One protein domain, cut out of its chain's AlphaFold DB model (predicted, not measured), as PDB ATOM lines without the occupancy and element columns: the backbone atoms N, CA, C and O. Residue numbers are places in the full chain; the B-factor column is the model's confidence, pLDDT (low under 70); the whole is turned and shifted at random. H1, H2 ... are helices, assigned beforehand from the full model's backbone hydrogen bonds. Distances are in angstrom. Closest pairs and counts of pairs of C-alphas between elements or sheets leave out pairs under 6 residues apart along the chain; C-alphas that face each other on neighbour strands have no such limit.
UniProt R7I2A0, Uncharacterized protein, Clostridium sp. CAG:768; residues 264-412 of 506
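What this domain is: This is residues 264 to 412 of the 506 residues of an uncharacterized protein of Clostridium sp. CAG:768 (UniProt R7I2A0). Three helices, H4, H5 and H6, make an up-and-down bundle, each running against the one before it; H4 is in the middle of the domain, and the other three helices, H1, H2 and H3, pack on it. H6 is by far the longest helix and runs on past the body, where its residues 400 to 412 stick out as a free arm. The printed part has 149 residues with six named helices, H1 to H6 in order along the chain, and no named strand; its class is all helix. It is only just compact, close to loose, with a radius of gyration of the C-alphas of 17.4 A, and spans 68 by 32 by 29 A, the arm adding to the length.

Where its parts are: Start at Gly 264 and pass twelve residues with no named element to C-alpha 276 at (-44.499, -50.628, -30.067), where H1 begins; it ends at residue 283. H2 runs from residue 289 to 300, and H3 from 314 to 322. Find C-alpha 326 at (-50.803, -59.581, -22.204); from there H4 runs 30.5 A to residue 346. H5 takes residues 351 to 361, 15.5 A. H6 takes residues 376 to 412, 54.4 A, ending at C-alpha 412 at (-32.927, -8.876, -5.326).

How they stand to each other: Begin at the hub, H4, which touches the five other helices. H4 and H5 form a hairpin at a shallow tilt of 10 degrees; their closest C-alphas, of Glu 329 and Thr 361, are 5.0 A apart. H5 and H6 form another, at 29 degrees, with the C-alphas of Ala 357 and Ala 383 closest at 4.8 A. H6 touches H4, the same way at a shallow tilt of 18 degrees, closest at Ala 343 and Val 391, C-alphas 5.6 A apart. H3 touches H6, opposite ways at 25 degrees, with the C-alphas of Gly 317 and Cys 381 at 5.7 A. H2 is about perpendicular to H3, at 81 degrees, and touches it; the C-alphas of Trp 296 and Leu 315 are closest at 6.1 A. H1 touches residues 331 to 335 of H4 alone, with the C-alphas of Lys 277 and Ile 331 closest at 6.5 A; H1 and H6 are apart. In H1 to H6 every backbone O i to N i+4 pair is within hydrogen-bond range.

The domain as a whole: The C-alphas farthest apart, of Leu 370 and Asp 412, are 68.2 A apart. The printed part has no cut. The links H2 to H3 and H5 to H6 are long, with 13 and 14 residues. The mean pLDDT of the printed part is 76.0; look for values under 70 at residues 302 to 313 and 361 to 377, among others.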
ATOM      1  N   GLY A 264     -51.623 -51.048 -39.583       56.84
ATOM      2  CA  GLY A 264     -51.166 -52.064 -40.540       56.84
ATOM      3  C   GLY A 264     -52.054 -53.312 -40.615       56.84
ATOM      4  O   GLY A 264     -53.107 -53.398 -39.989       56.84
ATOM      5  N   ALA A 265     -51.653 -54.293 -41.431       53.88
ATOM      6  CA  ALA A 265     -52.263 -55.623 -41.412       53.88
ATOM      7  C   ALA A 265     -51.733 -56.392 -40.191       53.88
ATOM      8  O   ALA A 265     -50.768 -57.144 -40.309       53.88
ATOM      9  N   GLY A 266     -52.368 -56.166 -39.043       60.59
ATOM     10  CA  GLY A 266     -51.881 -56.607 -37.737       60.59
ATOM     11  C   GLY A 266     -51.032 -55.537 -37.045       60.59
ATOM     12  O   GLY A 266     -50.529 -54.615 -37.693       60.59
ATOM     13  N   THR A 267     -50.906 -55.676 -35.729       78.94
ATOM     14  CA  THR A 267     -50.145 -54.777 -34.855       78.94
ATOM     15  C   THR A 267     -48.685 -55.212 -34.819       78.94
ATOM     16  O   THR A 267     -48.395 -56.339 -34.418       78.94
ATOM     17  N   ASN A 268     -47.763 -54.323 -35.203       84.12
ATOM     18  CA  ASN A 268     -46.330 -54.541 -34.998       84.12
ATOM     19  C   ASN A 268     -46.003 -54.284 -33.522       84.12
ATOM     20  O   ASN A 268     -45.724 -53.157 -33.104       84.12
ATOM     21  N   TYR A 269     -46.101 -55.339 -32.723       85.56
ATOM     22  CA  TYR A 269     -45.898 -55.261 -31.286       85.56
ATOM     23  C   TYR A 269     -44.410 -55.206 -30.917       85.56
ATOM     24  O   TYR A 269     -43.976 -54.270 -30.243       85.56
ATOM     25  N   ASP A 270     -43.629 -56.180 -31.377       85.56
ATOM     26  CA  ASP A 270     -42.195 -56.321 -31.102       85.56
ATOM     27  C   ASP A 270     -41.417 -56.928 -32.285       85.56
ATOM     28  O   ASP A 270     -40.285 -57.384 -32.110       85.56
ATOM     29  N   ASP A 271     -41.993 -56.903 -33.495       76.12
ATOM     30  CA  ASP A 271     -41.454 -57.615 -34.662       76.12
ATOM     31  C   ASP A 271     -40.134 -57.009 -35.180       76.12
ATOM     32  O   ASP A 271     -39.333 -57.702 -35.815       76.12
ATOM     33  N   ASP A 272     -39.897 -55.717 -34.926       82.44
ATOM     34  CA  ASP A 272     -38.686 -54.986 -35.309       82.44
ATOM     35  C   ASP A 272     -38.384 -53.799 -34.368       82.44
ATOM     36  O   ASP A 272     -39.064 -53.577 -33.367       82.44
ATOM     37  N   GLU A 273     -37.365 -52.995 -34.689       79.94
ATOM     38  CA  GLU A 273     -37.019 -51.765 -33.949       79.94
ATOM     39  C   GLU A 273     -38.154 -50.723 -33.909       79.94
ATOM     40  O   GLU A 273     -38.125 -49.787 -33.114       79.94
ATOM     41  N   ASN A 274     -39.163 -50.853 -34.771       85.75
ATOM     42  CA  ASN A 274     -40.360 -50.018 -34.787       85.75
ATOM     43  C   ASN A 274     -41.544 -50.687 -34.076       85.75
ATOM     44  O   ASN A 274     -42.615 -50.086 -34.009       85.75
ATOM     45  N   GLY A 275     -41.380 -51.887 -33.521       87.56
ATOM     46  CA  GLY A 275     -42.387 -52.508 -32.673       87.56
ATOM     47  C   GLY A 275     -42.714 -51.612 -31.483       87.56
ATOM     48  O   GLY A 275     -41.817 -51.026 -30.873       87.56
ATOM     49  N   ILE A 276     -44.001 -51.490 -31.152       90.62
ATOM     50  CA  ILE A 276     -44.499 -50.628 -30.067       90.62
ATOM     51  C   ILE A 276     -43.717 -50.872 -28.767       90.62
ATOM     52  O   ILE A 276     -43.284 -49.917 -28.122       90.62
ATOM     53  N   LYS A 277     -43.491 -52.137 -28.397       90.94
ATOM     54  CA  LYS A 277     -42.736 -52.512 -27.196       90.94
ATOM     55  C   LYS A 277     -41.302 -52.000 -27.240       90.94
ATOM     56  O   LYS A 277     -40.831 -51.457 -26.244       90.94
ATOM     57  N   ASN A 278     -40.630 -52.141 -28.376       89.94
ATOM     58  CA  ASN A 278     -39.231 -51.750 -28.520       89.94
ATOM     59  C   ASN A 278     -39.103 -50.223 -28.485       89.94
ATOM     60  O   ASN A 278     -38.312 -49.697 -27.712       89.94
ATOM     61  N   ILE A 279     -39.992 -49.503 -29.182       92.12
ATOM     62  CA  ILE A 279     -40.068 -48.035 -29.120       92.12
ATOM     63  C   ILE A 279     -40.237 -47.553 -27.673       92.12
ATOM     64  O   ILE A 279     -39.492 -46.690 -27.209       92.12
ATOM     65  N   LEU A 280     -41.226 -48.087 -26.950       92.00
ATOM     66  CA  LEU A 280     -41.497 -47.640 -25.584       92.00
ATOM     67  C   LEU A 280     -40.390 -48.039 -24.601       92.00
ATOM     68  O   LEU A 280     -40.151 -47.308 -23.647       92.00
ATOM     69  N   THR A 281     -39.717 -49.167 -24.821       88.94
ATOM     70  CA  THR A 281     -38.639 -49.638 -23.936       88.94
ATOM     71  C   THR A 281     -37.342 -48.863 -24.152       88.94
ATOM     72  O   THR A 281     -36.680 -48.490 -23.184       88.94
ATOM     73  N   ASP A 282     -36.986 -48.611 -25.409       88.81
ATOM     74  CA  ASP A 282     -35.670 -48.086 -25.773       88.81
ATOM     75  C   ASP A 282     -35.639 -46.555 -25.787       88.81
ATOM     76  O   ASP A 282     -34.604 -45.944 -25.512       88.81
ATOM     77  N   GLU A 283     -36.770 -45.917 -26.103       92.81
ATOM     78  CA  GLU A 283     -36.813 -44.478 -26.371       92.81
ATOM     79  C   GLU A 283     -37.627 -43.689 -25.350       92.81
ATOM     80  O   GLU A 283     -37.404 -42.484 -25.225       92.81
ATOM     81  N   ILE A 284     -38.538 -44.322 -24.601       93.06
ATOM     82  CA  ILE A 284     -39.414 -43.620 -23.655       93.06
ATOM     83  C   ILE A 284     -38.947 -43.802 -22.217       93.06
ATOM     84  O   ILE A 284     -38.680 -44.898 -21.735       93.06
ATOM     85  N   ASN A 285     -38.853 -42.685 -21.504       90.88
ATOM     86  CA  ASN A 285     -38.422 -42.626 -20.117       90.88
ATOM     87  C   ASN A 285     -39.048 -41.411 -19.410       90.88
ATOM     88  O   ASN A 285     -39.810 -40.636 -19.989       90.88
ATOM     89  N   LYS A 286     -38.706 -41.217 -18.135       91.75
ATOM     90  CA  LYS A 286     -39.211 -40.107 -17.313       91.75
ATOM     91  C   LYS A 286     -38.981 -38.710 -17.915       91.75
ATOM     92  O   LYS A 286     -39.757 -37.796 -17.640       91.75
ATOM     93  N   ASP A 287     -37.932 -38.521 -18.715       92.12
ATOM     94  CA  ASP A 287     -37.539 -37.207 -19.231       92.12
ATOM     95  C   ASP A 287     -38.393 -36.785 -20.432       92.12
ATOM     96  O   ASP A 287     -38.549 -35.589 -20.680       92.12
ATOM     97  N   ASN A 288     -38.989 -37.745 -21.147       91.94
ATOM     98  CA  ASN A 288     -39.723 -37.488 -22.385       91.94
ATOM     99  C   ASN A 288     -41.169 -38.016 -22.408       91.94
ATOM    100  O   ASN A 288     -41.930 -37.609 -23.282       91.94
ATOM    101  N   VAL A 289     -41.601 -38.827 -21.433       93.94
ATOM    102  CA  VAL A 289     -42.958 -39.408 -21.401       93.94
ATOM    103  C   VAL A 289     -44.077 -38.358 -21.418       93.94
ATOM    104  O   VAL A 289     -45.089 -38.554 -22.083       93.94
ATOM    105  N   LEU A 290     -43.905 -37.211 -20.753       93.88
ATOM    106  CA  LEU A 290     -44.907 -36.136 -20.798       93.88
ATOM    107  C   LEU A 290     -45.004 -35.506 -22.193       93.88
ATOM    108  O   LEU A 290     -46.103 -35.215 -22.666       93.88
ATOM    109  N   GLU A 291     -43.861 -35.328 -22.858       95.00
ATOM    110  CA  GLU A 291     -43.815 -34.776 -24.210       95.00
ATOM    111  C   GLU A 291     -44.331 -35.783 -25.243       95.00
ATOM    112  O   GLU A 291     -44.958 -35.367 -26.206       95.00
ATOM    113  N   LEU A 292     -44.168 -37.094 -25.029       94.44
ATOM    114  CA  LEU A 292     -44.773 -38.131 -25.872       94.44
ATOM    115  C   LEU A 292     -46.304 -38.003 -25.915       94.44
ATOM    116  O   LEU A 292     -46.892 -37.951 -26.996       94.44
ATOM    117  N   PHE A 293     -46.955 -37.915 -24.749       92.56
ATOM    118  CA  PHE A 293     -48.410 -37.724 -24.671       92.56
ATOM    119  C   PHE A 293     -48.832 -36.397 -25.319       92.56
ATOM    120  O   PHE A 293     -49.796 -36.356 -26.083       92.56
ATOM    121  N   ALA A 294     -48.091 -35.314 -25.065       91.62
ATOM    122  CA  ALA A 294     -48.373 -34.012 -25.662       91.62
ATOM    123  C   ALA A 294     -48.184 -34.007 -27.192       91.62
ATOM    124  O   ALA A 294     -48.990 -33.411 -27.907       91.62
ATOM    125  N   ALA A 295     -47.142 -34.660 -27.708       91.00
ATOM    126  CA  ALA A 295     -46.858 -34.777 -29.135       91.00
ATOM    127  C   ALA A 295     -47.921 -35.614 -29.852       91.00
ATOM    128  O   ALA A 295     -48.376 -35.222 -30.931       91.00
ATOM    129  N   TRP A 296     -48.382 -36.703 -29.229       89.00
ATOM    130  CA  TRP A 296     -49.495 -37.490 -29.751       89.00
ATOM    131  C   TRP A 296     -50.757 -36.638 -29.872       89.00
ATOM    132  O   TRP A 296     -51.350 -36.551 -30.948       89.00
ATOM    133  N   ASP A 297     -51.117 -35.930 -28.800       86.62
ATOM    134  CA  ASP A 297     -52.275 -35.041 -28.783       86.62
ATOM    135  C   ASP A 297     -52.164 -33.926 -29.837       86.62
ATOM    136  O   ASP A 297     -53.134 -33.610 -30.522       86.62
ATOM    137  N   ARG A 298     -50.979 -33.337 -30.025       86.81
ATOM    138  CA  ARG A 298     -50.761 -32.311 -31.062       86.81
ATOM    139  C   ARG A 298     -50.930 -32.865 -32.478       86.81
ATOM    140  O   ARG A 298     -51.389 -32.141 -33.367       86.81
ATOM    141  N   THR A 299     -50.559 -34.121 -32.696       81.88
ATOM    142  CA  THR A 299     -50.464 -34.710 -34.038       81.88
ATOM    143  C   THR A 299     -51.767 -35.387 -34.465       81.88
ATOM    144  O   THR A 299     -52.241 -35.155 -35.587       81.88
ATOM    145  N   TYR A 300     -52.368 -36.158 -33.555       77.44
ATOM    146  CA  TYR A 300     -53.410 -37.146 -33.847       77.44
ATOM    147  C   TYR A 300     -54.774 -36.850 -33.217       77.44
ATOM    148  O   TYR A 300     -55.784 -37.346 -33.722       77.44
ATOM    149  N   LYS A 301     -54.850 -35.998 -32.187       72.75
ATOM    150  CA  LYS A 301     -56.133 -35.638 -31.563       72.75
ATOM    151  C   LYS A 301     -57.095 -35.044 -32.591       72.75
ATOM    152  O   LYS A 301     -56.751 -34.110 -33.324       72.75
ATOM    153  N   GLY A 302     -58.304 -35.598 -32.666       60.84
ATOM    154  CA  GLY A 302     -59.340 -35.160 -33.604       60.84
ATOM    155  C   GLY A 302     -59.087 -35.450 -35.096       60.84
ATOM    156  O   GLY A 302     -59.778 -34.864 -35.932       60.84
ATOM    157  N   LYS A 303     -58.134 -36.324 -35.471       56.56
ATOM    158  CA  LYS A 303     -57.892 -36.736 -36.873       56.56
ATOM    159  C   LYS A 303     -57.973 -38.264 -37.061       56.56
ATOM    160  O   LYS A 303     -57.239 -39.003 -36.422       56.56
ATOM    161  N   GLY A 304     -58.746 -38.732 -38.050       47.19
ATOM    162  CA  GLY A 304     -58.698 -40.119 -38.566       47.19
ATOM    163  C   GLY A 304     -59.696 -41.100 -37.934       47.19
ATOM    164  O   GLY A 304     -60.534 -40.697 -37.147       47.19
ATOM    165  N   SER A 305     -59.637 -42.391 -38.301       46.81
ATOM    166  CA  SER A 305     -60.607 -43.465 -37.959       46.81
ATOM    167  C   SER A 305     -60.901 -43.682 -36.462       46.81
ATOM    168  O   SER A 305     -61.799 -44.449 -36.136       46.81
ATOM    169  N   TYR A 306     -60.167 -42.999 -35.584       51.16
ATOM    170  CA  TYR A 306     -60.305 -42.999 -34.128       51.16
ATOM    171  C   TYR A 306     -61.097 -41.781 -33.601       51.16
ATOM    172  O   TYR A 306     -61.392 -41.699 -32.418       51.16
ATOM    173  N   SER A 307     -61.510 -40.846 -34.471       41.84
ATOM    174  CA  SER A 307     -62.306 -39.652 -34.130       41.84
ATOM    175  C   SER A 307     -63.825 -39.880 -34.259       41.84
ATOM    176  O   SER A 307     -64.555 -39.006 -34.732       41.84
ATOM    177  N   GLY A 308     -64.297 -41.090 -33.950       38.53
ATOM    178  CA  GLY A 308     -65.621 -41.591 -34.339       38.53
ATOM    179  C   GLY A 308     -66.622 -41.849 -33.208       38.53
ATOM    180  O   GLY A 308     -67.572 -42.591 -33.442       38.53
ATOM    181  N   GLY A 309     -66.434 -41.281 -32.018       42.53
ATOM    182  CA  GLY A 309     -67.334 -41.443 -30.868       42.53
ATOM    183  C   GLY A 309     -66.917 -40.554 -29.697       42.53
ATOM    184  O   GLY A 309     -65.931 -39.833 -29.823       42.53
ATOM    185  N   ASP A 310     -67.628 -40.614 -28.568       42.06
ATOM    186  CA  ASP A 310     -67.338 -39.902 -27.300       42.06
ATOM    187  C   ASP A 310     -65.981 -40.313 -26.641       42.06
ATOM    188  O   ASP A 310     -65.715 -40.015 -25.477       42.06
ATOM    189  N   ASP A 311     -65.091 -40.930 -27.425       47.38
ATOM    190  CA  ASP A 311     -64.072 -41.918 -27.066       47.38
ATOM    191  C   ASP A 311     -62.680 -41.512 -27.615       47.38
ATOM    192  O   ASP A 311     -61.904 -42.342 -28.089       47.38
ATOM    193  N   ASP A 312     -62.355 -40.214 -27.618       56.78
ATOM    194  CA  ASP A 312     -61.034 -39.699 -28.032       56.78
ATOM    195  C   ASP A 312     -59.987 -40.026 -26.943       56.78
ATOM    196  O   ASP A 312     -59.594 -39.183 -26.136       56.78
ATOM    197  N   TYR A 313     -59.598 -41.301 -26.850       59.00
ATOM    198  CA  TYR A 313     -58.790 -41.862 -25.759       59.00
ATOM    199  C   TYR A 313     -57.276 -41.554 -25.845       59.00
ATOM    200  O   TYR A 313     -56.499 -42.022 -25.006       59.00
ATOM    201  N   GLY A 314     -56.843 -40.749 -26.822       77.50
ATOM    202  CA  GLY A 314     -55.450 -40.315 -26.965       77.50
ATOM    203  C   GLY A 314     -54.472 -41.469 -27.231       77.50
ATOM    204  O   GLY A 314     -54.839 -42.507 -27.789       77.50
ATOM    205  N   LEU A 315     -53.205 -41.284 -26.845       87.12
ATOM    206  CA  LEU A 315     -52.130 -42.263 -27.071       87.12
ATOM    207  C   LEU A 315     -52.472 -43.631 -26.471       87.12
ATOM    208  O   LEU A 315     -52.444 -44.639 -27.172       87.12
ATOM    209  N   ILE A 316     -52.823 -43.660 -25.181       87.12
ATOM    210  CA  ILE A 316     -53.077 -44.914 -24.467       87.12
ATOM    211  C   ILE A 316     -54.270 -45.668 -25.057       87.12
ATOM    212  O   ILE A 316     -54.193 -46.878 -25.217       87.12
ATOM    213  N   GLY A 317     -55.329 -44.966 -25.464       81.00
ATOM    214  CA  GLY A 317     -56.477 -45.593 -26.115       81.00
ATOM    215  C   GLY A 317     -56.149 -46.258 -27.431       81.00
ATOM    216  O   GLY A 317     -56.626 -47.355 -27.701       81.00
ATOM    217  N   THR A 318     -55.298 -45.615 -28.225       81.50
ATOM    218  CA  THR A 318     -54.835 -46.193 -29.488       81.50
ATOM    219  C   THR A 318     -54.076 -47.494 -29.223       81.50
ATOM    220  O   THR A 318     -54.353 -48.514 -29.843       81.50
ATOM    221  N   LEU A 319     -53.182 -47.487 -28.232       85.44
ATOM    222  CA  LEU A 319     -52.420 -48.674 -27.843       85.44
ATOM    223  C   LEU A 319     -53.320 -49.787 -27.285       85.44
ATOM    224  O   LEU A 319     -53.134 -50.947 -27.633       85.44
ATOM    225  N   MET A 320     -54.308 -49.458 -26.450       82.44
ATOM    226  CA  MET A 320     -55.240 -50.453 -25.903       82.44
ATOM    227  C   MET A 320     -56.195 -51.013 -26.963       82.44
ATOM    228  O   MET A 320     -56.633 -52.154 -26.839       82.44
ATOM    229  N   ASN A 321     -56.515 -50.248 -28.005       77.88
ATOM    230  CA  ASN A 321     -57.356 -50.724 -29.099       77.88
ATOM    231  C   ASN A 321     -56.633 -51.746 -29.992       77.88
ATOM    232  O   ASN A 321     -57.261 -52.702 -30.441       77.88
ATOM    233  N   ASP A 322     -55.339 -51.541 -30.250       78.38
ATOM    234  CA  ASP A 322     -54.588 -52.334 -31.231       78.38
ATOM    235  C   ASP A 322     -53.696 -53.433 -30.614       78.38
ATOM    236  O   ASP A 322     -53.420 -54.433 -31.276       78.38
ATOM    237  N   CYS A 323     -53.264 -53.324 -29.354       78.50
ATOM    238  CA  CYS A 323     -52.550 -54.412 -28.668       78.50
ATOM    239  C   CYS A 323     -53.510 -55.526 -28.210       78.50
ATOM    240  O   CYS A 323     -54.661 -55.263 -27.868       78.50
ATOM    241  N   GLU A 324     -53.040 -56.774 -28.121       73.06
ATOM    242  CA  GLU A 324     -53.857 -57.927 -27.707       73.06
ATOM    243  C   GLU A 324     -53.366 -58.580 -26.406       73.06
ATOM    244  O   GLU A 324     -52.173 -58.800 -26.207       73.06
ATOM    245  N   GLY A 325     -54.300 -58.974 -25.533       70.44
ATOM    246  CA  GLY A 325     -53.989 -59.778 -24.345       70.44
ATOM    247  C   GLY A 325     -52.916 -59.154 -23.450       70.44
ATOM    248  O   GLY A 325     -52.966 -57.964 -23.141       70.44
ATOM    249  N   ASP A 326     -51.918 -59.960 -23.084       73.81
ATOM    250  CA  ASP A 326     -50.803 -59.581 -22.204       73.81
ATOM    251  C   ASP A 326     -49.980 -58.391 -22.741       73.81
ATOM    252  O   ASP A 326     -49.335 -57.681 -21.968       73.81
ATOM    253  N   GLN A 327     -50.048 -58.105 -24.049       83.88
ATOM    254  CA  GLN A 327     -49.404 -56.934 -24.650       83.88
ATOM    255  C   GLN A 327     -49.941 -55.625 -24.062       83.88
ATOM    256  O   GLN A 327     -49.182 -54.672 -23.887       83.88
ATOM    257  N   LYS A 328     -51.243 -55.566 -23.743       82.50
ATOM    258  CA  LYS A 328     -51.881 -54.381 -23.151       82.50
ATOM    259  C   LYS A 328     -51.307 -54.075 -21.774       82.50
ATOM    260  O   LYS A 328     -50.962 -52.927 -21.497       82.50
ATOM    261  N   GLU A 329     -51.162 -55.107 -20.944       81.50
ATOM    262  CA  GLU A 329     -50.564 -54.991 -19.612       81.50
ATOM    263  C   GLU A 329     -49.117 -54.498 -19.715       81.50
ATOM    264  O   GLU A 329     -48.758 -53.511 -19.071       81.50
ATOM    265  N   GLU A 330     -48.305 -55.124 -20.572       84.06
ATOM    266  CA  GLU A 330     -46.890 -54.775 -20.722       84.06
ATOM    267  C   GLU A 330     -46.698 -53.318 -21.187       84.06
ATOM    268  O   GLU A 330     -45.935 -52.560 -20.582       84.06
ATOM    269  N   ILE A 331     -47.441 -52.885 -22.208       89.88
ATOM    270  CA  ILE A 331     -47.348 -51.524 -22.759       89.88
ATOM    271  C   ILE A 331     -47.842 -50.468 -21.770       89.88
ATOM    272  O   ILE A 331     -47.198 -49.429 -21.596       89.88
ATOM    273  N   ALA A 332     -48.961 -50.724 -21.090       86.19
ATOM    274  CA  ALA A 332     -49.466 -49.806 -20.080       86.19
ATOM    275  C   ALA A 332     -48.483 -49.680 -18.904       86.19
ATOM    276  O   ALA A 332     -48.237 -48.570 -18.433       86.19
ATOM    277  N   MET A 333     -47.857 -50.782 -18.479       83.94
ATOM    278  CA  MET A 333     -46.859 -50.776 -17.408       83.94
ATOM    279  C   MET A 333     -45.606 -49.964 -17.755       83.94
ATOM    280  O   MET A 333     -45.114 -49.238 -16.890       83.94
ATOM    281  N   LEU A 334     -45.114 -50.018 -18.999       90.00
ATOM    282  CA  LEU A 334     -43.989 -49.179 -19.442       90.00
ATOM    283  C   LEU A 334     -44.298 -47.681 -19.268       90.00
ATOM    284  O   LEU A 334     -43.503 -46.942 -18.683       90.00
ATOM    285  N   LEU A 335     -45.487 -47.247 -19.695       92.56
ATOM    286  CA  LEU A 335     -45.918 -45.849 -19.573       92.56
ATOM    287  C   LEU A 335     -46.173 -45.442 -18.115       92.56
ATOM    288  O   LEU A 335     -45.771 -44.353 -17.704       92.56
ATOM    289  N   ILE A 336     -46.801 -46.313 -17.316       88.44
ATOM    290  CA  ILE A 336     -47.041 -46.071 -15.885       88.44
ATOM    291  C   ILE A 336     -45.717 -45.895 -15.141       88.44
ATOM    292  O   ILE A 336     -45.590 -44.947 -14.368       88.44
ATOM    293  N   ASN A 337     -44.733 -46.764 -15.384       85.75
ATOM    294  CA  ASN A 337     -43.432 -46.695 -14.721       85.75
ATOM    295  C   ASN A 337     -42.687 -45.400 -15.083       85.75
ATOM    296  O   ASN A 337     -42.179 -44.719 -14.194       85.75
ATOM    297  N   ALA A 338     -42.688 -44.998 -16.359       90.69
ATOM    298  CA  ALA A 338     -42.072 -43.738 -16.777       90.69
ATOM    299  C   ALA A 338     -42.750 -42.507 -16.138       90.69
ATOM    300  O   ALA A 338     -42.071 -41.563 -15.725       90.69
ATOM    301  N   LEU A 339     -44.085 -42.513 -16.017       92.06
ATOM    302  CA  LEU A 339     -44.843 -41.455 -15.339       92.06
ATOM    303  C   LEU A 339     -44.595 -41.436 -13.821       92.06
ATOM    304  O   LEU A 339     -44.470 -40.357 -13.243       92.06
ATOM    305  N   GLU A 340     -44.506 -42.602 -13.180       90.50
ATOM    306  CA  GLU A 340     -44.165 -42.748 -11.758       90.50
ATOM    307  C   GLU A 340     -42.762 -42.194 -11.473       90.50
ATOM    308  O   GLU A 340     -42.596 -41.369 -10.572       90.50
ATOM    309  N   ASP A 341     -41.774 -42.552 -12.295       88.12
ATOM    310  CA  ASP A 341     -40.409 -42.035 -12.183       88.12
ATOM    311  C   ASP A 341     -40.360 -40.512 -12.354       88.12
ATOM    312  O   ASP A 341     -39.658 -39.822 -11.604       88.12
ATOM    313  N   LYS A 342     -41.144 -39.958 -13.291       89.31
ATOM    314  CA  LYS A 342     -41.239 -38.504 -13.467       89.31
ATOM    315  C   LYS A 342     -41.905 -37.822 -12.275       89.31
ATOM    316  O   LYS A 342     -41.452 -36.768 -11.828       89.31
ATOM    317  N   ALA A 343     -42.952 -38.424 -11.720       85.56
ATOM    318  CA  ALA A 343     -43.603 -37.918 -10.521       85.56
ATOM    319  C   ALA A 343     -42.647 -37.895  -9.319       85.56
ATOM    320  O   ALA A 343     -42.602 -36.904  -8.588       85.56
ATOM    321  N   HIS A 344     -41.850 -38.954  -9.147       85.31
ATOM    322  CA  HIS A 344     -40.833 -39.049  -8.100       85.31
ATOM    323  C   HIS A 344     -39.743 -37.985  -8.253       85.31
ATOM    324  O   HIS A 344     -39.384 -37.342  -7.266       85.31
ATOM    325  N   GLU A 345     -39.258 -37.746  -9.474       88.81
ATOM    326  CA  GLU A 345     -38.292 -36.678  -9.767       88.81
ATOM    327  C   GLU A 345     -38.837 -35.291  -9.388       88.81
ATOM    328  O   GLU A 345     -38.127 -34.471  -8.803       88.81
ATOM    329  N   LEU A 346     -40.117 -35.043  -9.669       83.94
ATOM    330  CA  LEU A 346     -40.796 -33.779  -9.375       83.94
ATOM    331  C   LEU A 346     -41.290 -33.669  -7.919       83.94
ATOM    332  O   LEU A 346     -41.766 -32.607  -7.508       83.94
ATOM    333  N   GLY A 347     -41.184 -34.739  -7.125       81.12
ATOM    334  CA  GLY A 347     -41.670 -34.793  -5.744       81.12
ATOM    335  C   GLY A 347     -43.199 -34.749  -5.616       81.12
ATOM    336  O   GLY A 347     -43.717 -34.223  -4.629       81.12
ATOM    337  N   ILE A 348     -43.925 -35.258  -6.614       83.62
ATOM    338  CA  ILE A 348     -45.393 -35.306  -6.652       83.62
ATOM    339  C   ILE A 348     -45.864 -36.649  -6.082       83.62
ATOM    340  O   ILE A 348     -45.461 -37.707  -6.558       83.62
ATOM    341  N   ASP A 349     -46.764 -36.626  -5.094       82.00
ATOM    342  CA  ASP A 349     -47.400 -37.853  -4.599       82.00
ATOM    343  C   ASP A 349     -48.473 -38.340  -5.581       82.00
ATOM    344  O   ASP A 349     -49.565 -37.769  -5.669       82.00
ATOM    345  N   VAL A 350     -48.147 -39.412  -6.303       83.75
ATOM    346  CA  VAL A 350     -49.025 -40.115  -7.252       83.75
ATOM    347  C   VAL A 350     -49.352 -41.545  -6.809       83.75
ATOM    348  O   VAL A 350     -49.858 -42.339  -7.596       83.75
ATOM    349  N   SER A 351     -49.072 -41.897  -5.551       73.19
ATOM    350  CA  SER A 351     -49.181 -43.275  -5.044       73.19
ATOM    351  C   SER A 351     -50.556 -43.911  -5.284       73.19
ATOM    352  O   SER A 351     -50.654 -45.093  -5.625       73.19
ATOM    353  N   LYS A 352     -51.631 -43.123  -5.157       75.25
ATOM    354  CA  LYS A 352     -53.009 -43.566  -5.408       75.25
ATOM    355  C   LYS A 352     -53.279 -43.801  -6.890       75.25
ATOM    356  O   LYS A 352     -53.890 -44.806  -7.235       75.25
ATOM    357  N   GLU A 353     -52.837 -42.889  -7.746       85.81
ATOM    358  CA  GLU A 353     -53.053 -42.938  -9.192       85.81
ATOM    359  C   GLU A 353     -52.237 -44.062  -9.833       85.81
ATOM    360  O   GLU A 353     -52.782 -44.822 -10.625       85.81
ATOM    361  N   VAL A 354     -50.980 -44.242  -9.417       69.44
ATOM    362  CA  VAL A 354     -50.141 -45.377  -9.831       69.44
ATOM    363  C   VAL A 354     -50.777 -46.698  -9.411       69.44
ATOM    364  O   VAL A 354     -50.869 -47.616 -10.219       69.44
ATOM    365  N   SER A 355     -51.259 -46.798  -8.167       67.44
ATOM    366  CA  SER A 355     -51.933 -48.014  -7.697       67.44
ATOM    367  C   SER A 355     -53.196 -48.307  -8.508       67.44
ATOM    368  O   SER A 355     -53.421 -49.450  -8.890       67.44
ATOM    369  N   ALA A 356     -54.006 -47.286  -8.802       71.25
ATOM    370  CA  ALA A 356     -55.201 -47.435  -9.626       71.25
ATOM    371  C   ALA A 356     -54.858 -47.863 -11.062       71.25
ATOM    372  O   ALA A 356     -55.511 -48.754 -11.594       71.25
ATOM    373  N   ALA A 357     -53.813 -47.281 -11.658       72.69
ATOM    374  CA  ALA A 357     -53.360 -47.630 -12.998       72.69
ATOM    375  C   ALA A 357     -52.832 -49.070 -13.068       72.69
ATOM    376  O   ALA A 357     -53.287 -49.825 -13.917       72.69
ATOM    377  N   LYS A 358     -51.974 -49.494 -12.128       76.06
ATOM    378  CA  LYS A 358     -51.462 -50.879 -12.056       76.06
ATOM    379  C   LYS A 358     -52.573 -51.905 -11.805       76.06
ATOM    380  O   LYS A 358     -52.544 -53.008 -12.332       76.06
ATOM    381  N   VAL A 359     -53.582 -51.562 -11.003       70.62
ATOM    382  CA  VAL A 359     -54.754 -52.437 -10.832       70.62
ATOM    383  C   VAL A 359     -55.541 -52.548 -12.135       70.62
ATOM    384  O   VAL A 359     -55.923 -53.653 -12.501       70.62
ATOM    385  N   ALA A 360     -55.745 -51.437 -12.846       72.75
ATOM    386  CA  ALA A 360     -56.458 -51.442 -14.119       72.75
ATOM    387  C   ALA A 360     -55.728 -52.261 -15.197       72.75
ATOM    388  O   ALA A 360     -56.388 -52.865 -16.034       72.75
ATOM    389  N   THR A 361     -54.388 -52.329 -15.171       68.25
ATOM    390  CA  THR A 361     -53.624 -53.119 -16.153       68.25
ATOM    391  C   THR A 361     -53.865 -54.628 -16.063       68.25
ATOM    392  O   THR A 361     -53.757 -55.323 -17.071       68.25
ATOM    393  N   HIS A 362     -54.253 -55.132 -14.888       63.47
ATOM    394  CA  HIS A 362     -54.516 -56.553 -14.658       63.47
ATOM    395  C   HIS A 362     -55.982 -56.909 -14.967       63.47
ATOM    396  O   HIS A 362     -56.801 -57.084 -14.062       63.47
ATOM    397  N   GLY A 363     -56.312 -56.995 -16.258       53.72
ATOM    398  CA  GLY A 363     -57.611 -57.449 -16.771       53.72
ATOM    399  C   GLY A 363     -57.623 -58.928 -17.182       53.72
ATOM    400  O   GLY A 363     -56.585 -59.516 -17.478       53.72
ATOM    401  N   ASP A 364     -58.806 -59.550 -17.219       50.94
ATOM    402  CA  ASP A 364     -58.989 -60.913 -17.748       50.94
ATOM    403  C   ASP A 364     -59.218 -60.836 -19.269       50.94
ATOM    404  O   ASP A 364     -60.337 -60.926 -19.778       50.94
ATOM    405  N   TRP A 365     -58.131 -60.611 -20.013       55.16
ATOM    406  CA  TRP A 365     -58.141 -60.339 -21.458       55.16
ATOM    407  C   TRP A 365     -58.450 -61.568 -22.335       55.16
ATOM    408  O   TRP A 365     -58.385 -61.503 -23.564       55.16
ATOM    409  N   HIS A 366     -58.798 -62.707 -21.729       42.22
ATOM    410  CA  HIS A 366     -59.018 -63.990 -22.403       42.22
ATOM    411  C   HIS A 366     -60.391 -64.146 -23.077       42.22
ATOM    412  O   HIS A 366     -60.697 -65.215 -23.615       42.22
ATOM    413  N   VAL A 367     -61.233 -63.111 -23.091       37.34
ATOM    414  CA  VAL A 367     -62.621 -63.239 -23.546       37.34
ATOM    415  C   VAL A 367     -62.900 -62.411 -24.807       37.34
ATOM    416  O   VAL A 367     -63.515 -61.352 -24.768       37.34
ATOM    417  N   TRP A 368     -62.574 -62.975 -25.976       37.53
ATOM    418  CA  TRP A 368     -63.172 -62.592 -27.269       37.53
ATOM    419  C   TRP A 368     -64.636 -63.088 -27.366       37.53
ATOM    420  O   TRP A 368     -65.024 -63.818 -28.281       37.53
ATOM    421  N   THR A 369     -65.503 -62.741 -26.406       30.84
ATOM    422  CA  THR A 369     -66.943 -62.998 -26.556       30.84
ATOM    423  C   THR A 369     -67.568 -61.909 -27.415       30.84
ATOM    424  O   THR A 369     -67.858 -60.819 -26.942       30.84
ATOM    425  N   LEU A 370     -67.856 -62.250 -28.674       29.48
ATOM    426  CA  LEU A 370     -68.899 -61.604 -29.482       29.48
ATOM    427  C   LEU A 370     -68.671 -60.122 -29.855       29.48
ATOM    428  O   LEU A 370     -69.644 -59.400 -30.055       29.48
ATOM    429  N   GLY A 371     -67.421 -59.680 -30.023       35.03
ATOM    430  CA  GLY A 371     -67.127 -58.376 -30.639       35.03
ATOM    431  C   GLY A 371     -67.496 -57.156 -29.787       35.03
ATOM    432  O   GLY A 371     -67.855 -56.121 -30.341       35.03
ATOM    433  N   ILE A 372     -67.431 -57.277 -28.457       34.91
ATOM    434  CA  ILE A 372     -67.576 -56.161 -27.514       34.91
ATOM    435  C   ILE A 372     -66.350 -56.158 -26.586       34.91
ATOM    436  O   ILE A 372     -66.343 -56.820 -25.553       34.91
ATOM    437  N   THR A 373     -65.304 -55.430 -26.971       43.09
ATOM    438  CA  THR A 373     -64.161 -55.046 -26.124       43.09
ATOM    439  C   THR A 373     -64.478 -53.691 -25.491       43.09
ATOM    440  O   THR A 373     -64.154 -52.662 -26.069       43.09
ATOM    441  N   THR A 374     -65.230 -53.635 -24.385       45.00
ATOM    442  CA  THR A 374     -65.699 -52.317 -23.887       45.00
ATOM    443  C   THR A 374     -65.700 -52.132 -22.371       45.00
ATOM    444  O   THR A 374     -66.399 -51.242 -21.897       45.00
ATOM    445  N   ARG A 375     -65.006 -52.953 -21.569       46.50
ATOM    446  CA  ARG A 375     -64.966 -52.703 -20.110       46.50
ATOM    447  C   ARG A 375     -63.579 -52.456 -19.543       46.50
ATOM    448  O   ARG A 375     -63.415 -51.469 -18.836       46.50
ATOM    449  N   ASP A 376     -62.598 -53.270 -19.904       56.69
ATOM    450  CA  ASP A 376     -61.294 -53.203 -19.242       56.69
ATOM    451  C   ASP A 376     -60.344 -52.195 -19.934       56.69
ATOM    452  O   ASP A 376     -59.566 -51.517 -19.264       56.69
ATOM    453  N   ASP A 377     -60.477 -51.983 -21.254       69.44
ATOM    454  CA  ASP A 377     -59.696 -50.975 -22.006       69.44
ATOM    455  C   ASP A 377     -59.987 -49.548 -21.524       69.44
ATOM    456  O   ASP A 377     -59.081 -48.740 -21.307       69.44
ATOM    457  N   ASP A 378     -61.264 -49.263 -21.278       74.94
ATOM    458  CA  ASP A 378     -61.760 -48.006 -20.726       74.94
ATOM    459  C   ASP A 378     -61.151 -47.688 -19.353       74.94
ATOM    460  O   ASP A 378     -60.846 -46.529 -19.059       74.94
ATOM    461  N   GLU A 379     -61.013 -48.700 -18.491       78.50
ATOM    462  CA  GLU A 379     -60.492 -48.545 -17.131       78.50
ATOM    463  C   GLU A 379     -58.989 -48.249 -17.145       78.50
ATOM    464  O   GLU A 379     -58.564 -47.298 -16.480       78.50
ATOM    465  N   ILE A 380     -58.203 -48.966 -17.963       79.69
ATOM    466  CA  ILE A 380     -56.776 -48.659 -18.162       79.69
ATOM    467  C   ILE A 380     -56.613 -47.249 -18.716       79.69
ATOM    468  O   ILE A 380     -55.859 -46.451 -18.153       79.69
ATOM    469  N   CYS A 381     -57.331 -46.912 -19.789       85.00
ATOM    470  CA  CYS A 381     -57.199 -45.610 -20.438       85.00
ATOM    471  C   CYS A 381     -57.509 -44.469 -19.467       85.00
ATOM    472  O   CYS A 381     -56.751 -43.502 -19.379       85.00
ATOM    473  N   LYS A 382     -58.596 -44.587 -18.692       86.25
ATOM    474  CA  LYS A 382     -58.970 -43.589 -17.679       86.25
ATOM    475  C   LYS A 382     -57.912 -43.475 -16.582       86.25
ATOM    476  O   LYS A 382     -57.559 -42.357 -16.209       86.25
ATOM    477  N   ALA A 383     -57.392 -44.593 -16.078       86.19
ATOM    478  CA  ALA A 383     -56.423 -44.587 -14.987       86.19
ATOM    479  C   ALA A 383     -55.050 -44.035 -15.412       86.19
ATOM    480  O   ALA A 383     -54.486 -43.193 -14.713       86.19
ATOM    481  N   VAL A 384     -54.538 -44.443 -16.579       88.50
ATOM    482  CA  VAL A 384     -53.260 -43.951 -17.122       88.50
ATOM    483  C   VAL A 384     -53.352 -42.469 -17.485       88.50
ATOM    484  O   VAL A 384     -52.464 -41.701 -17.119       88.50
ATOM    485  N   ASN A 385     -54.446 -42.025 -18.118       90.06
ATOM    486  CA  ASN A 385     -54.642 -40.602 -18.414       90.06
ATOM    487  C   ASN A 385     -54.780 -39.759 -17.137       90.06
ATOM    488  O   ASN A 385     -54.247 -38.653 -17.076       90.06
ATOM    489  N   ALA A 386     -55.434 -40.273 -16.090       90.00
ATOM    490  CA  ALA A 386     -55.509 -39.582 -14.803       90.00
ATOM    491  C   ALA A 386     -54.127 -39.432 -14.142       90.00
ATOM    492  O   ALA A 386     -53.823 -38.370 -13.590       90.00
ATOM    493  N   LEU A 387     -53.281 -40.466 -14.221       89.12
ATOM    494  CA  LEU A 387     -51.891 -40.392 -13.771       89.12
ATOM    495  C   LEU A 387     -51.115 -39.342 -14.577       89.12
ATOM    496  O   LEU A 387     -50.506 -38.454 -13.981       89.12
ATOM    497  N   TYR A 388     -51.187 -39.393 -15.909       94.12
ATOM    498  CA  TYR A 388     -50.542 -38.424 -16.798       94.12
ATOM    499  C   TYR A 388     -50.937 -36.975 -16.468       94.12
ATOM    500  O   TYR A 388     -50.059 -36.145 -16.231       94.12
ATOM    501  N   GLU A 389     -52.235 -36.673 -16.368       93.19
ATOM    502  CA  GLU A 389     -52.716 -35.318 -16.068       93.19
ATOM    503  C   GLU A 389     -52.226 -34.815 -14.705       93.19
ATOM    504  O   GLU A 389     -51.845 -33.651 -14.563       93.19
ATOM    505  N   LYS A 390     -52.159 -35.692 -13.697       91.88
ATOM    506  CA  LYS A 390     -51.632 -35.327 -12.377       91.88
ATOM    507  C   LYS A 390     -50.137 -35.005 -12.419       91.88
ATOM    508  O   LYS A 390     -49.709 -34.022 -11.808       91.88
ATOM    509  N   VAL A 391     -49.343 -35.805 -13.134       92.38
ATOM    510  CA  VAL A 391     -47.898 -35.560 -13.288       92.38
ATOM    511  C   VAL A 391     -47.653 -34.281 -14.085       92.38
ATOM    512  O   VAL A 391     -46.836 -33.457 -13.677       92.38
ATOM    513  N   LYS A 392     -48.415 -34.059 -15.159       94.19
ATOM    514  CA  LYS A 392     -48.358 -32.844 -15.976       94.19
ATOM    515  C   LYS A 392     -48.650 -31.580 -15.163       94.19
ATOM    516  O   LYS A 392     -47.837 -30.660 -15.161       94.19
ATOM    517  N   GLN A 393     -49.750 -31.551 -14.409       91.75
ATOM    518  CA  GLN A 393     -50.092 -30.405 -13.552       91.75
ATOM    519  C   GLN A 393     -49.009 -30.121 -12.502       91.75
ATOM    520  O   GLN A 393     -48.719 -28.964 -12.179       91.75
ATOM    521  N   GLY A 394     -48.395 -31.172 -11.954       87.75
ATOM    522  CA  GLY A 394     -47.289 -31.016 -11.021       87.75
ATOM    523  C   GLY A 394     -46.007 -30.501 -11.685       87.75
ATOM    524  O   GLY A 394     -45.319 -29.680 -11.079       87.75
ATOM    525  N   ALA A 395     -45.724 -30.900 -12.929       87.50
ATOM    526  CA  ALA A 395     -44.609 -30.378 -13.719       87.50
ATOM    527  C   ALA A 395     -44.779 -28.879 -14.017       87.50
ATOM    528  O   ALA A 395     -43.887 -28.091 -13.708       87.50
ATOM    529  N   GLU A 396     -45.956 -28.467 -14.497       88.19
ATOM    530  CA  GLU A 396     -46.295 -27.055 -14.737       88.19
ATOM    531  C   GLU A 396     -46.175 -26.222 -13.446       88.19
ATOM    532  O   GLU A 396     -45.622 -25.121 -13.431       88.19
ATOM    533  N   SER A 397     -46.617 -26.783 -12.314       83.12
ATOM    534  CA  SER A 397     -46.488 -26.145 -10.997       83.12
ATOM    535  C   SER A 397     -45.037 -26.039 -10.510       83.12
ATOM    536  O   SER A 397     -44.702 -25.122  -9.754       83.12
ATOM    537  N   ALA A 398     -44.175 -26.989 -10.877       79.31
ATOM    538  CA  ALA A 398     -42.757 -26.974 -10.531       79.31
ATOM    539  C   ALA A 398     -41.989 -25.938 -11.364       79.31
ATOM    540  O   ALA A 398     -41.195 -25.185 -10.792       79.31
ATOM    541  N   GLU A 399     -42.276 -25.845 -12.668       79.12
ATOM    542  CA  GLU A 399     -41.721 -24.816 -13.556       79.12
ATOM    543  C   GLU A 399     -42.116 -23.408 -13.080       79.12
ATOM    544  O   GLU A 399     -41.239 -22.571 -12.856       79.12
ATOM    545  N   ALA A 400     -43.399 -23.171 -12.777       74.81
ATOM    546  CA  ALA A 400     -43.869 -21.874 -12.279       74.81
ATOM    547  C   ALA A 400     -43.171 -21.439 -10.971       74.81
ATOM    548  O   ALA A 400     -42.818 -20.273 -10.789       74.81
ATOM    549  N   LYS A 401     -42.908 -22.382 -10.054       74.25
ATOM    550  CA  LYS A 401     -42.169 -22.107  -8.806       74.25
ATOM    551  C   LYS A 401     -40.687 -21.805  -9.038       74.25
ATOM    552  O   LYS A 401     -40.076 -21.123  -8.210       74.25
ATOM    553  N   GLN A 402     -40.076 -22.358 -10.085       71.81
ATOM    554  CA  GLN A 402     -38.701 -22.020 -10.453       71.81
ATOM    555  C   GLN A 402     -38.627 -20.623 -11.069       71.81
ATOM    556  O   GLN A 402     -37.743 -19.855 -10.689       71.81
ATOM    557  N   GLU A 403     -39.581 -20.274 -11.932       70.44
ATOM    558  CA  GLU A 403     -39.674 -18.951 -12.553       70.44
ATOM    559  C   GLU A 403     -39.875 -17.853 -11.495       70.44
ATOM    560  O   GLU A 403     -39.103 -16.898 -11.438       70.44
ATOM    561  N   GLU A 404     -40.773 -18.060 -10.522       68.94
ATOM    562  CA  GLU A 404     -40.977 -17.121  -9.406       68.94
ATOM    563  C   GLU A 404     -39.706 -16.933  -8.545       68.94
ATOM    564  O   GLU A 404     -39.390 -15.829  -8.085       68.94
ATOM    565  N   LYS A 405     -38.927 -18.005  -8.329       70.31
ATOM    566  CA  LYS A 405     -37.638 -17.925  -7.620       70.31
ATOM    567  C   LYS A 405     -36.578 -17.184  -8.436       70.31
ATOM    568  O   LYS A 405     -35.796 -16.436  -7.843       70.31
ATOM    569  N   ALA A 406     -36.534 -17.393  -9.750       69.69
ATOM    570  CA  ALA A 406     -35.609 -16.714 -10.650       69.69
ATOM    571  C   ALA A 406     -35.909 -15.208 -10.718       69.69
ATOM    572  O   ALA A 406     -34.999 -14.397 -10.532       69.69
ATOM    573  N   ASP A 407     -37.184 -14.835 -10.841       71.56
ATOM    574  CA  ASP A 407     -37.641 -13.443 -10.837       71.56
ATOM    575  C   ASP A 407     -37.316 -12.740  -9.522       71.56
ATOM    576  O   ASP A 407     -36.788 -11.622  -9.508       71.56
ATOM    577  N   LYS A 408     -37.544 -13.417  -8.391       72.75
ATOM    578  CA  LYS A 408     -37.185 -12.885  -7.074       72.75
ATOM    579  C   LYS A 408     -35.673 -12.694  -6.925       72.75
ATOM    580  O   LYS A 408     -35.233 -11.664  -6.418       72.75
ATOM    581  N   ALA A 409     -34.864 -13.637  -7.411       69.75
ATOM    582  CA  ALA A 409     -33.408 -13.521  -7.390       69.75
ATOM    583  C   ALA A 409     -32.890 -12.392  -8.304       69.75
ATOM    584  O   ALA A 409     -31.933 -11.695  -7.947       69.75
ATOM    585  N   ALA A 410     -33.521 -12.179  -9.462       72.06
ATOM    586  CA  ALA A 410     -33.213 -11.075 -10.368       72.06
ATOM    587  C   ALA A 410     -33.591  -9.715  -9.752       72.06
ATOM    588  O   ALA A 410     -32.784  -8.780  -9.777       72.06
ATOM    589  N   ALA A 411     -34.767  -9.622  -9.124       69.56
ATOM    590  CA  ALA A 411     -35.216  -8.430  -8.408       69.56
ATOM    591  C   ALA A 411     -34.283  -8.077  -7.233       69.56
ATOM    592  O   ALA A 411     -33.878  -6.920  -7.095       69.56
ATOM    593  N   ASP A 412     -33.858  -9.069  -6.446       72.38
ATOM    594  CA  ASP A 412     -32.927  -8.876  -5.326       72.38
ATOM    595  C   ASP A 412     -31.531  -8.419  -5.792       72.38
ATOM    596  O   ASP A 412     -30.892  -7.583  -5.139       72.38
TER     597      ASP A 412